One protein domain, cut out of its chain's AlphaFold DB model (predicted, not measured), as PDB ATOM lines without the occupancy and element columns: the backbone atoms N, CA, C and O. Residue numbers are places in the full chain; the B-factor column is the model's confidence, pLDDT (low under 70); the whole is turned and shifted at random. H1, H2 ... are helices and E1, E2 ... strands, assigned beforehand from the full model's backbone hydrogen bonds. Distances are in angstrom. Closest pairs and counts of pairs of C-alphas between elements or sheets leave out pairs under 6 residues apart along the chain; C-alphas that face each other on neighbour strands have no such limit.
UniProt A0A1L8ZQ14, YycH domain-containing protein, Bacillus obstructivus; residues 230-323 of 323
ATOM      1  N   ASP A 230     239.084 279.358 264.014       86.62
ATOM      2  CA  ASP A 230     239.056 280.694 263.425       86.62
ATOM      3  C   ASP A 230     237.741 280.953 262.685       86.62
ATOM      4  O   ASP A 230     237.144 282.019 262.847       86.62
ATOM      5  N   ILE A 231     237.247 279.986 261.898       86.81
ATOM      6  CA  ILE A 231     235.934 280.093 261.240       86.81
ATOM      7  C   ILE A 231     234.829 280.245 262.290       86.81
ATOM      8  O   ILE A 231     233.950 281.098 262.159       86.81
ATOM      9  N   ILE A 232     234.870 279.438 263.350       90.69
ATOM     10  CA  ILE A 232     233.843 279.458 264.394       90.69
ATOM     11  C   ILE A 232     233.845 280.796 265.144       90.69
ATOM     12  O   ILE A 232     232.779 281.372 265.369       90.69
ATOM     13  N   GLU A 233     235.022 281.325 265.485       90.00
ATOM     14  CA  GLU A 233     235.168 282.641 266.112       90.00
ATOM     15  C   GLU A 233     234.650 283.765 265.197       90.00
ATOM     16  O   GLU A 233     234.001 284.695 265.685       90.00
ATOM     17  N   ARG A 234     234.826 283.663 263.868       88.38
ATOM     18  CA  ARG A 234     234.213 284.608 262.912       88.38
ATOM     19  C   ARG A 234     232.689 284.596 262.996       88.38
ATOM     20  O   ARG A 234     232.086 285.658 263.142       88.38
ATOM     21  N   TYR A 235     232.057 283.422 262.984       90.19
ATOM     22  CA  TYR A 235     230.597 283.325 263.116       90.19
ATOM     23  C   TYR A 235     230.093 283.803 264.480       90.19
ATOM     24  O   TYR A 235     229.072 284.486 264.544       90.19
ATOM     25  N   LYS A 236     230.821 283.516 265.564       91.94
ATOM     26  CA  LYS A 236     230.528 284.062 266.896       91.94
ATOM     27  C   LYS A 236     230.530 285.594 266.870       91.94
ATOM     28  O   LYS A 236     229.575 286.223 267.317       91.94
ATOM     29  N   ASN A 237     231.572 286.195 266.300       91.56
ATOM     30  CA  ASN A 237     231.711 287.649 266.210       91.56
ATOM     31  C   ASN A 237     230.669 288.305 265.289       91.56
ATOM     32  O   ASN A 237     230.309 289.466 265.491       91.56
ATOM     33  N   ALA A 238     230.195 287.581 264.276       89.62
ATOM     34  CA  ALA A 238     229.164 288.064 263.370       89.62
ATOM     35  C   ALA A 238     227.768 288.033 264.009       89.62
ATOM     36  O   ALA A 238     227.066 289.042 263.944       89.62
ATOM     37  N   LEU A 239     227.403 286.903 264.629       91.25
ATOM     38  CA  LEU A 239     226.029 286.567 265.022       91.25
ATOM     39  C   LEU A 239     225.628 287.064 266.417       91.25
ATOM     40  O   LEU A 239     224.449 287.336 266.643       91.25
ATOM     41  N   PHE A 240     226.573 287.173 267.356       92.25
ATOM     42  CA  PHE A 240     226.270 287.682 268.695       92.25
ATOM     43  C   PHE A 240     226.295 289.220 268.726       92.25
ATOM     44  O   PHE A 240     227.241 289.819 268.210       92.25
ATOM     45  N   PRO A 241     225.309 289.880 269.369       87.44
ATOM     46  CA  PRO A 241     225.304 291.337 269.522       87.44
ATOM     47  C   PRO A 241     226.516 291.873 270.293       87.44
ATOM     48  O   PRO A 241     227.068 292.907 269.920       87.44
ATOM     49  N   ASP A 242     226.936 291.162 271.345       89.56
ATOM     50  CA  ASP A 242     228.167 291.432 272.089       89.56
ATOM     51  C   ASP A 242     229.013 290.149 272.205       89.56
ATOM     52  O   ASP A 242     228.838 289.352 273.129       89.56
ATOM     53  N   PRO A 243     229.960 289.929 271.274       88.94
ATOM     54  CA  PRO A 243     230.810 288.742 271.273       88.94
ATOM     55  C   PRO A 243     231.813 288.668 272.433       88.94
ATOM     56  O   PRO A 243     232.521 287.668 272.537       88.94
ATOM     57  N   LYS A 244     231.945 289.712 273.269       88.31
ATOM     58  CA  LYS A 244     232.916 289.740 274.380       88.31
ATOM     59  C   LYS A 244     232.391 289.076 275.647       88.31
ATOM     60  O   LYS A 244     233.187 288.678 276.491       88.31
ATOM     61  N   VAL A 245     231.072 288.970 275.781       89.31
ATOM     62  CA  VAL A 245     230.400 288.440 276.980       89.31
ATOM     63  C   VAL A 245     229.849 287.028 276.783       89.31
ATOM     64  O   VAL A 245     229.128 286.523 277.637       89.31
ATOM     65  N   VAL A 246     230.183 286.383 275.664       92.44
ATOM     66  CA  VAL A 246     229.747 285.018 275.360       92.44
ATOM     67  C   VAL A 246     230.608 283.988 276.089       92.44
ATOM     68  O   VAL A 246     231.837 284.001 276.017       92.44
ATOM     69  N   GLU A 247     229.958 283.050 276.765       92.56
ATOM     70  CA  GLU A 247     230.606 281.924 277.420       92.56
ATOM     71  C   GLU A 247     230.859 280.798 276.417       92.56
ATOM     72  O   GLU A 247     229.950 280.365 275.706       92.56
ATOM     73  N   LYS A 248     232.099 280.301 276.385       94.19
ATOM     74  CA  LYS A 248     232.525 279.191 275.528       94.19
ATOM     75  C   LYS A 248     232.393 277.857 276.260       94.19
ATOM     76  O   LYS A 248     232.833 277.725 277.401       94.19
ATOM     77  N   SER A 249     231.865 276.847 275.580       92.44
ATOM     78  CA  SER A 249     231.833 275.457 276.041       92.44
ATOM     79  C   SER A 249     232.454 274.522 275.005       92.44
ATOM     80  O   SER A 249     232.391 274.764 273.799       92.44
ATOM     81  N   LEU A 250     233.099 273.456 275.479       92.62
ATOM     82  CA  LEU A 250     233.767 272.459 274.644       92.62
ATOM     83  C   LEU A 250     233.291 271.068 275.060       92.62
ATOM     84  O   LEU A 250     233.414 270.703 276.228       92.62
ATOM     85  N   ASP A 251     232.776 270.300 274.103       90.75
ATOM     86  CA  ASP A 251     232.345 268.916 274.305       90.75
ATOM     87  C   ASP A 251     232.733 268.054 273.097       90.75
ATOM     88  O   ASP A 251     232.028 267.986 272.086       90.75
ATOM     89  N   GLY A 252     233.907 267.425 273.177       89.12
ATOM     90  CA  GLY A 252     234.462 266.619 272.090       89.12
ATOM     91  C   GLY A 252     234.632 267.431 270.801       89.12
ATOM     92  O   GLY A 252     235.434 268.361 270.752       89.12
ATOM     93  N   ASN A 253     233.873 267.074 269.760       89.25
ATOM     94  CA  ASN A 253     233.872 267.768 268.465       89.25
ATOM     95  C   ASN A 253     232.923 268.982 268.419       89.25
ATOM     96  O   ASN A 253     232.815 269.621 267.367       89.25
ATOM     97  N   ASN A 254     232.230 269.289 269.517       92.75
ATOM     98  CA  ASN A 254     231.292 270.399 269.612       92.75
ATOM     99  C   ASN A 254     231.928 271.596 270.323       92.75
ATOM    100  O   ASN A 254     232.502 271.460 271.407       92.75
ATOM    101  N   ILE A 255     231.775 272.775 269.728       94.88
ATOM    102  CA  ILE A 255     232.174 274.057 270.307       94.88
ATOM    103  C   ILE A 255     230.914 274.911 270.439       94.88
ATOM    104  O   ILE A 255     230.259 275.221 269.443       94.88
ATOM    105  N   GLY A 256     230.564 275.263 271.672       94.94
ATOM    106  CA  GLY A 256     229.391 276.063 271.995       94.94
ATOM    107  C   GLY A 256     229.758 277.480 272.426       94.94
ATOM    108  O   GLY A 256     230.761 277.679 273.107       94.94
ATOM    109  N   TYR A 257     228.918 278.451 272.076       95.94
ATOM    110  CA  TYR A 257     228.940 279.799 272.647       95.94
ATOM    111  C   TYR A 257     227.538 280.184 273.090       95.94
ATOM    112  O   TYR A 257     226.564 279.848 272.413       95.94
ATOM    113  N   ASN A 258     227.421 280.885 274.212       94.69
ATOM    114  CA  ASN A 258     226.134 281.377 274.688       94.69
ATOM    115  C   ASN A 258     226.267 282.717 275.425       94.69
ATOM    116  O   ASN A 258     227.273 282.949 276.081       94.69
ATOM    117  N   ASP A 259     225.255 283.581 275.331       93.12
ATOM    118  CA  ASP A 259     225.145 284.837 276.107       93.12
ATOM    119  C   ASP A 259     223.976 284.797 277.115       93.12
ATOM    120  O   ASP A 259     223.468 285.824 277.565       93.12
ATOM    121  N   GLY A 260     223.488 283.590 277.421       89.88
ATOM    122  CA  GLY A 260     222.273 283.347 278.202       89.88
ATOM    123  C   GLY A 260     220.948 283.487 277.435       89.88
ATOM    124  O   GLY A 260     219.934 282.961 277.898       89.88
ATOM    125  N   THR A 261     220.929 284.132 276.264       90.31
ATOM    126  CA  THR A 261     219.719 284.321 275.437       90.31
ATOM    127  C   THR A 261     219.839 283.728 274.037       90.31
ATOM    128  O   THR A 261     218.833 283.344 273.456       90.31
ATOM    129  N   SER A 262     221.049 283.610 273.506       93.62
ATOM    130  CA  SER A 262     221.370 283.049 272.200       93.62
ATOM    131  C   SER A 262     222.420 281.956 272.351       93.62
ATOM    132  O   SER A 262     223.275 282.014 273.235       93.62
ATOM    133  N   PHE A 263     222.359 280.957 271.477       95.31
ATOM    134  CA  PHE A 263     223.212 279.777 271.518       95.31
ATOM    135  C   PHE A 263     223.779 279.504 270.128       95.31
ATOM    136  O   PHE A 263     223.025 279.343 269.169       95.31
ATOM    137  N   LEU A 264     225.101 279.408 270.029       96.12
ATOM    138  CA  LEU A 264     225.817 278.923 268.856       96.12
ATOM    139  C   LEU A 264     226.378 277.545 269.184       96.12
ATOM    140  O   LEU A 264     227.041 277.382 270.203       96.12
ATOM    141  N   ASN A 265     226.129 276.562 268.328       96.31
ATOM    142  CA  ASN A 265     226.719 275.235 268.423       96.31
ATOM    143  C   ASN A 265     227.395 274.865 267.099       96.31
ATOM    144  O   ASN A 265     226.726 274.727 266.073       96.31
ATOM    145  N   ALA A 266     228.712 274.694 267.137       95.75
ATOM    146  CA  ALA A 266     229.531 274.282 266.009       95.75
ATOM    147  C   ALA A 266     229.942 272.815 266.170       95.75
ATOM    148  O   ALA A 266     230.644 272.463 267.113       95.75
ATOM    149  N   LYS A 267     229.525 271.964 265.230       94.25
ATOM    150  CA  LYS A 267     229.902 270.546 265.164       94.25
ATOM    151  C   LYS A 267     231.017 270.381 264.137       94.25
ATOM    152  O   LYS A 267     230.757 270.385 262.932       94.25
ATOM    153  N   THR A 268     232.257 270.304 264.605       91.44
ATOM    154  CA  THR A 268     233.465 270.373 263.756       91.44
ATOM    155  C   THR A 268     233.667 269.151 262.859       91.44
ATOM    156  O   THR A 268     234.289 269.253 261.805       91.44
ATOM    157  N   ASP A 269     233.122 268.001 263.247       89.56
ATOM    158  CA  ASP A 269     233.138 266.755 262.479       89.56
ATOM    159  C   ASP A 269     232.104 266.734 261.348       89.56
ATOM    160  O   ASP A 269     232.359 266.157 260.292       89.56
ATOM    161  N   LEU A 270     230.958 267.381 261.561       89.81
ATOM    162  CA  LEU A 270     229.905 267.533 260.557       89.81
ATOM    163  C   LEU A 270     230.078 268.788 259.692       89.81
ATOM    164  O   LEU A 270     229.407 268.909 258.671       89.81
ATOM    165  N   GLY A 271     230.938 269.726 260.099       89.06
ATOM    166  CA  GLY A 271     231.118 271.007 259.414       89.06
ATOM    167  C   GLY A 271     229.883 271.908 259.494       89.06
ATOM    168  O   GLY A 271     229.619 272.675 258.575       89.06
ATOM    169  N   THR A 272     229.093 271.805 260.569       92.19
ATOM    170  CA  THR A 272     227.822 272.537 260.705       92.19
ATOM    171  C   THR A 272     227.857 273.513 261.868       92.19
ATOM    172  O   THR A 272     228.240 273.130 262.974       92.19
ATOM    173  N   ILE A 273     227.343 274.723 261.651       93.44
ATOM    174  CA  ILE A 273     227.064 275.702 262.704       93.44
ATOM    175  C   ILE A 273     225.554 275.894 262.806       93.44
ATOM    176  O   ILE A 273     224.867 276.065 261.803       93.44
ATOM    177  N   SER A 274     225.038 275.877 264.030       95.19
ATOM    178  CA  SER A 274     223.661 276.244 264.343       95.19
ATOM    179  C   SER A 274     223.668 277.427 265.296       95.19
ATOM    180  O   SER A 274     224.375 277.392 266.299       95.19
ATOM    181  N   PHE A 275     222.887 278.458 264.986       94.94
ATOM    182  CA  PHE A 275     222.673 279.608 265.854       94.94
ATOM    183  C   PHE A 275     221.182 279.746 266.147       94.94
ATOM    184  O   PHE A 275     220.361 279.707 265.229       94.94
ATOM    185  N   ILE A 276     220.832 279.869 267.424       92.94
ATOM    186  CA  ILE A 276     219.450 279.901 267.902       92.94
ATOM    187  C   ILE A 276     219.313 281.040 268.907       92.94
ATOM    188  O   ILE A 276     220.003 281.050 269.923       92.94
ATOM    189  N   ASN A 277     218.373 281.951 268.663       90.50
ATOM    190  CA  ASN A 277     217.930 282.962 269.621       90.50
ATOM    191  C   ASN A 277     216.438 282.722 269.930       90.50
ATOM    192  O   ASN A 277     215.589 283.101 269.125       90.50
ATOM    193  N   PRO A 278     216.083 282.074 271.057       83.31
ATOM    194  CA  PRO A 278     214.692 281.806 271.424       83.31
ATOM    195  C   PRO A 278     213.880 283.059 271.787       83.31
ATOM    196  O   PRO A 278     212.654 282.988 271.842       83.31
ATOM    197  N   GLY A 279     214.545 284.183 272.083       76.69
ATOM    198  CA  GLY A 279     213.892 285.459 272.389       76.69
ATOM    199  C   GLY A 279     213.354 286.173 271.146       76.69
ATOM    200  O   GLY A 279     212.411 286.964 271.250       76.69
ATOM    201  N   GLU A 280     213.905 285.862 269.970       72.44
ATOM    202  CA  GLU A 280     213.351 286.294 268.691       72.44
ATOM    203  C   GLU A 280     212.017 285.591 268.459       72.44
ATOM    204  O   GLU A 280     211.923 284.365 268.352       72.44
ATOM    205  N   LYS A 281     210.942 286.379 268.381       63.19
ATOM    206  CA  LYS A 281     209.636 285.828 268.030       63.19
ATOM    207  C   LYS A 281     209.747 285.268 266.620       63.19
ATOM    208  O   LYS A 281     209.983 286.029 265.682       63.19
ATOM    209  N   THR A 282     209.480 283.975 266.455       59.84
ATOM    210  CA  THR A 282     209.108 283.425 265.150       59.84
ATOM    211  C   THR A 282     207.846 284.167 264.727       59.84
ATOM    212  O   THR A 282     206.746 283.868 265.198       59.84
ATOM    213  N   GLY A 283     208.001 285.236 263.948       55.34
ATOM    214  CA  GLY A 283     206.858 285.952 263.414       55.34
ATOM    215  C   GLY A 283     205.980 284.946 262.684       55.34
ATOM    216  O   GLY A 283     206.487 284.044 262.022       55.34
ATOM    217  N   ASN A 284     204.661 285.084 262.790       54.62
ATOM    218  CA  ASN A 284     203.784 284.401 261.853       54.62
ATOM    219  C   ASN A 284     203.986 285.068 260.483       54.62
ATOM    220  O   ASN A 284     203.241 285.979 260.109       54.62
ATOM    221  N   TYR A 285     205.053 284.684 259.775       62.56
ATOM    222  CA  TYR A 285     205.415 285.214 258.468       62.56
ATOM    223  C   TYR A 285     204.481 284.596 257.428       62.56
ATOM    224  O   TYR A 285     204.837 283.705 256.664       62.56
ATOM    225  N   HIS A 286     203.237 285.070 257.422       60.72
ATOM    226  CA  HIS A 286     202.212 284.626 256.484       60.72
ATOM    227  C   HIS A 286     202.484 285.086 255.040       60.72
ATOM    228  O   HIS A 286     201.769 284.666 254.136       60.72
ATOM    229  N   ASN A 287     203.487 285.942 254.809       75.44
ATOM    230  CA  ASN A 287     203.876 286.391 253.476       75.44
ATOM    231  C   ASN A 287     205.264 285.846 253.105       75.44
ATOM    232  O   ASN A 287     206.260 286.154 253.766       75.44
ATOM    233  N   GLY A 288     205.336 285.078 252.012       77.06
ATOM    234  CA  GLY A 288     206.577 284.506 251.490       77.06
ATOM    235  C   GLY A 288     207.642 285.546 251.129       77.06
ATOM    236  O   GLY A 288     208.833 285.274 251.270       77.06
ATOM    237  N   LYS A 289     207.239 286.762 250.736       86.12
ATOM    238  CA  LYS A 289     208.159 287.878 250.466       86.12
ATOM    239  C   LYS A 289     208.938 288.282 251.710       86.12
ATOM    240  O   LYS A 289     210.159 288.396 251.647       86.12
ATOM    241  N   ASP A 290     208.238 288.513 252.818       87.38
ATOM    242  CA  ASP A 290     208.870 288.967 254.056       87.38
ATOM    243  C   ASP A 290     209.804 287.895 254.608       87.38
ATOM    244  O   ASP A 290     210.879 288.228 255.102       87.38
ATOM    245  N   LEU A 291     209.423 286.621 254.461       90.12
ATOM    246  CA  LEU A 291     210.252 285.487 254.847       90.12
ATOM    247  C   LEU A 291     211.579 285.477 254.071       90.12
ATOM    248  O   LEU A 291     212.636 285.590 254.686       90.12
ATOM    249  N   ILE A 292     211.541 285.432 252.733       93.25
ATOM    250  CA  ILE A 292     212.767 285.393 251.916       93.25
ATOM    251  C   ILE A 292     213.602 286.663 252.113       93.25
ATOM    252  O   ILE A 292     214.814 286.574 252.307       93.25
ATOM    253  N   LYS A 293     212.976 287.850 252.094       92.00
ATOM    254  CA  LYS A 293     213.705 289.119 252.225       92.00
ATOM    255  C   LYS A 293     214.442 289.202 253.561       92.00
ATOM    256  O   LYS A 293     215.617 289.545 253.573       92.00
ATOM    257  N   ARG A 294     213.776 288.875 254.672       90.38
ATOM    258  CA  ARG A 294     214.404 288.900 256.002       90.38
ATOM    259  C   ARG A 294     215.534 287.890 256.109       90.38
ATOM    260  O   ARG A 294     216.547 288.212 256.713       90.38
ATOM    261  N   SER A 295     215.385 286.708 255.513       93.25
ATOM    262  CA  SER A 295     216.464 285.723 255.469       93.25
ATOM    263  C   SER A 295     217.682 286.253 254.702       93.25
ATOM    264  O   SER A 295     218.792 286.153 255.210       93.25
ATOM    265  N   ILE A 296     217.487 286.893 253.541       94.31
ATOM    266  CA  ILE A 296     218.583 287.531 252.788       94.31
ATOM    267  C   ILE A 296     219.216 288.671 253.597       94.31
ATOM    268  O   ILE A 296     220.437 288.734 253.715       94.31
ATOM    269  N   ASP A 297     218.399 289.551 254.185       92.06
ATOM    270  CA  ASP A 297     218.874 290.671 255.004       92.06
ATOM    271  C   ASP A 297     219.678 290.172 256.217       92.06
ATOM    272  O   ASP A 297     220.716 290.743 256.536       92.06
ATOM    273  N   PHE A 298     219.228 289.096 256.872       91.50
ATOM    274  CA  PHE A 298     219.920 288.488 258.006       91.50
ATOM    275  C   PHE A 298     221.295 287.957 257.596       91.50
ATOM    276  O   PHE A 298     222.285 288.252 258.260       91.50
ATOM    277  N   VAL A 299     221.389 287.222 256.487       93.06
ATOM    278  CA  VAL A 299     222.681 286.709 256.005       93.06
ATOM    279  C   VAL A 299     223.602 287.860 255.577       93.06
ATOM    280  O   VAL A 299     224.774 287.856 255.942       93.06
ATOM    281  N   ASN A 300     223.068 288.887 254.901       91.56
ATOM    282  CA  ASN A 300     223.800 290.108 254.533       91.56
ATOM    283  C   ASN A 300     224.382 290.836 255.756       91.56
ATOM    284  O   ASN A 300     225.552 291.203 255.762       91.56
ATOM    285  N   GLN A 301     223.581 291.038 256.805       89.50
ATOM    286  CA  GLN A 301     223.998 291.753 258.021       89.50
ATOM    287  C   GLN A 301     225.063 291.002 258.832       89.50
ATOM    288  O   GLN A 301     225.788 291.618 259.616       89.50
ATOM    289  N   ASN A 302     225.151 289.686 258.642       88.94
ATOM    290  CA  ASN A 302     226.071 288.806 259.355       88.94
ATOM    291  C   ASN A 302     227.190 288.254 258.454       88.94
ATOM    292  O   ASN A 302     227.901 287.348 258.875       88.94
ATOM    293  N   GLY A 303     227.350 288.780 257.232       85.75
ATOM    294  CA  GLY A 303     228.439 288.411 256.321       85.75
ATOM    295  C   GLY A 303     228.456 286.930 255.933       85.75
ATOM    296  O   GLY A 303     229.520 286.338 255.824       85.75
ATOM    297  N   GLY A 304     227.291 286.293 255.783       85.25
ATOM    298  CA  GLY A 304     227.224 284.837 255.602       85.25
ATOM    299  C   GLY A 304     227.403 284.333 254.164       85.25
ATOM    300  O   GLY A 304     227.439 283.120 253.963       85.25
ATOM    301  N   TRP A 305     227.515 285.212 253.163       90.00
ATOM    302  CA  TRP A 305     227.653 284.829 251.749       90.00
ATOM    303  C   TRP A 305     229.091 284.464 251.366       90.00
ATOM    304  O   TRP A 305     229.685 285.073 250.482       90.00
ATOM    305  N   ASN A 306     229.638 283.447 252.022       83.69
ATOM    306  CA  ASN A 306     231.022 283.005 251.817       83.69
ATOM    307  C   ASN A 306     231.242 282.231 250.502       83.69
ATOM    308  O   ASN A 306     232.369 281.847 250.207       83.69
ATOM    309  N   ASP A 307     230.175 281.979 249.740       85.62
ATOM    310  CA  ASP A 307     230.188 281.239 248.475       85.62
ATOM    311  C   ASP A 307     228.971 281.641 247.603       85.62
ATOM    312  O   ASP A 307     228.201 282.565 247.921       85.62
ATOM    313  N   ASP A 308     228.767 280.934 246.496       86.44
ATOM    314  CA  ASP A 308     227.692 281.125 245.525       86.44
ATOM    315  C   ASP A 308     226.362 280.487 245.961       86.44
ATOM    316  O   ASP A 308     225.796 279.616 245.301       86.44
ATOM    317  N   PHE A 309     225.828 280.965 247.085       92.00
ATOM    318  CA  PHE A 309     224.496 280.598 247.575       92.00
ATOM    319  C   PHE A 309     223.372 281.136 246.684       92.00
ATOM    320  O   PHE A 309     223.432 282.270 246.197       92.00
ATOM    321  N   ARG A 310     222.305 280.344 246.523       94.19
ATOM    322  CA  ARG A 310     221.149 280.678 245.680       94.19
ATOM    323  C   ARG A 310     219.871 280.179 246.330       94.19
ATOM    324  O   ARG A 310     219.780 279.031 246.731       94.19
ATOM    325  N   TYR A 311     218.826 280.999 246.334       96.44
ATOM    326  CA  TYR A 311     217.508 280.572 246.796       96.44
ATOM    327  C   TYR A 311     217.096 279.251 246.136       96.44
ATOM    328  O   TYR A 311     217.006 279.167 244.913       96.44
ATOM    329  N   PHE A 312     216.825 278.239 246.957       96.44
ATOM    330  CA  PHE A 312     216.425 276.916 246.500       96.44
ATOM    331  C   PHE A 312     214.959 276.640 246.805       96.44
ATOM    332  O   PHE A 312     214.237 276.151 245.943       96.44
ATOM    333  N   SER A 313     214.514 276.930 248.030       95.50
ATOM    334  CA  SER A 313     213.125 276.693 248.432       95.50
ATOM    335  C   SER A 313     212.730 277.458 249.685       95.50
ATOM    336  O   SER A 313     213.584 277.912 250.454       95.50
ATOM    337  N   LYS A 314     211.423 277.544 249.932       92.88
ATOM    338  CA  LYS A 314     210.879 277.997 251.216       92.88
ATOM    339  C   LYS A 314     209.856 277.012 251.765       92.88
ATOM    340  O   LYS A 314     209.111 276.368 251.035       92.88
ATOM    341  N   ASN A 315     209.759 276.957 253.085       89.75
ATOM    342  CA  ASN A 315     208.657 276.321 253.783       89.75
ATOM    343  C   ASN A 315     207.999 277.355 254.694       89.75
ATOM    344  O   ASN A 315     208.549 277.733 255.727       89.75
ATOM    345  N   GLN A 316     206.816 277.815 254.299       84.50
ATOM    346  CA  GLN A 316     206.112 278.875 255.011       84.50
ATOM    347  C   GLN A 316     205.545 278.404 256.357       84.50
ATOM    348  O   GLN A 316     205.609 279.148 257.332       84.50
ATOM    349  N   GLU A 317     205.068 277.159 256.444       85.00
ATOM    350  CA  GLU A 317     204.564 276.574 257.696       85.00
ATOM    351  C   GLU A 317     205.657 276.498 258.766       85.00
ATOM    352  O   GLU A 317     205.408 276.743 259.943       85.00
ATOM    353  N   LYS A 318     206.889 276.199 258.342       87.62
ATOM    354  CA  LYS A 318     208.072 276.140 259.207       87.62
ATOM    355  C   LYS A 318     208.835 277.462 259.287       87.62
ATOM    356  O   LYS A 318     209.840 277.512 259.985       87.62
ATOM    357  N   SER A 319     208.397 278.502 258.568       88.06
ATOM    358  CA  SER A 319     209.134 279.767 258.409       88.06
ATOM    359  C   SER A 319     210.617 279.551 258.072       88.06
ATOM    360  O   SER A 319     211.508 280.136 258.681       88.06
ATOM    361  N   GLN A 320     210.878 278.674 257.103       90.81
ATOM    362  CA  GLN A 320     212.215 278.249 256.702       90.81
ATOM    363  C   GLN A 320     212.504 278.671 255.260       90.81
ATOM    364  O   GLN A 320     211.641 278.558 254.391       90.81
ATOM    365  N   VAL A 321     213.740 279.093 255.002       94.75
ATOM    366  CA  VAL A 321     214.281 279.332 253.659       94.75
ATOM    367  C   VAL A 321     215.548 278.505 253.509       94.75
ATOM    368  O   VAL A 321     216.336 278.407 254.449       94.75
ATOM    369  N   ILE A 322     215.715 277.892 252.342       96.62
ATOM    370  CA  ILE A 322     216.925 277.176 251.947       96.62
ATOM    371  C   ILE A 322     217.556 277.964 250.799       96.62
ATOM    372  O   ILE A 322     216.883 278.242 249.800       96.62
ATOM    373  N   PHE A 323     218.823 278.324 250.985       95.38
ATOM    374  CA  PHE A 323     219.708 278.924 249.985       95.38
ATOM    375  C   PHE A 323     220.796 277.935 249.556       95.38
ATOM    376  O   PHE A 323     220.877 276.857 250.189       95.38
TER     377      PHE A 323
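AT A GLANCE: This is residues 230 to 323 of the 323 residues of the protein "YycH domain-containing protein" of Bacillus obstructivus (UniProt A0A1L8ZQ14). Two small lobes sit side by side along the longest axis: one is a four-stranded sheet, E1 to E4, with H1 over one face and the other face bare of named helices, and the other is H2 with the small hairpin of E5 and E6 packed on it. A long link, residues 277 to 287, leads from the first lobe to the second, and another, residues 302 to 312, leads from H2 to the hairpin. The printed part has 94 residues with two named helices and six named strands, in the order H1 E1 E2 E3 E4 H2 E5 E6; both sheets, E1 E2 E3 E4 and E5 E6, are antiparallel, and the class is mixed, helices and strands. The whole is compact, with a radius of gyration of the C-alphas of 14.3 A and spans of 38 by 29 by 21 A.

IN THESE COORDINATES: H1, residues 230 to 239, begins at C-alpha 230 at (239.056, 280.694, 263.425) and is 14.4 A long from first to last C-alpha. Then come E1, residues 247 to 251, 13.5 A; E2, residues 254 to 258, 13.1 A; E3, residues 263 to 267, 13.1 A; and E4, residues 272 to 276, 13.3 A. H2, residues 288 to 301, is 20.0 A long and begins at C-alpha 288 at (206.577, 284.506, 251.490). E5, residues 313 to 315, is 7.0 A long, and E6, residues 320 to 322, is 6.8 A long and ends at C-alpha 322 at (216.925, 277.176, 251.947).

HOW THE PARTS SIT: E1 to E4 form a meander, each strand the antiparallel neighbour of the one before, with E1 and E4 as edge strands. N 249 and O 256 of the hairpin E1 and E2 are 2.8 A apart, N 257 and O 264 of the hairpin E2 and E3 2.9 A, and N 265 and O 274 of the hairpin E3 and E4 2.8 A, within hydrogen-bond range. H1 is on one face of this sheet, two layers, at a height over the sheet of 9.9 A. It lies over E3, but only just over E3 alone, with 6 of its C-alphas on E3 and 2 each on E2 and E4; it runs along the strands, at 24 degrees to E3 on the local plane. The closest C-alphas of H1 and E3 are those of Ile 232 and Ala 266, 6.9 A apart. H1 and H2 are near each other, and H2 is not on this sheet. The closest C-alphas of H2 and E6 are those of Ile 292 and Val 321, 6.5 A apart. E5 and E6 form a hairpin, with N 315 and O 320 2.8 A apart, within hydrogen-bond range. E4 is apart from E5 and E6. In H1 and H2 every O i to N i+4 pair is within hydrogen-bond range.

THE WHOLE: The two C-alphas farthest apart, those of Gly 252 and Asn 287, are 40.9 A apart. The printed part has no cut and ends at the chain's last residue, Phe 323. The links E4 to H2 and H2 to E5 are long. The mean pLDDT of the printed part is 88.5, and residues 281 to 286 are under 70.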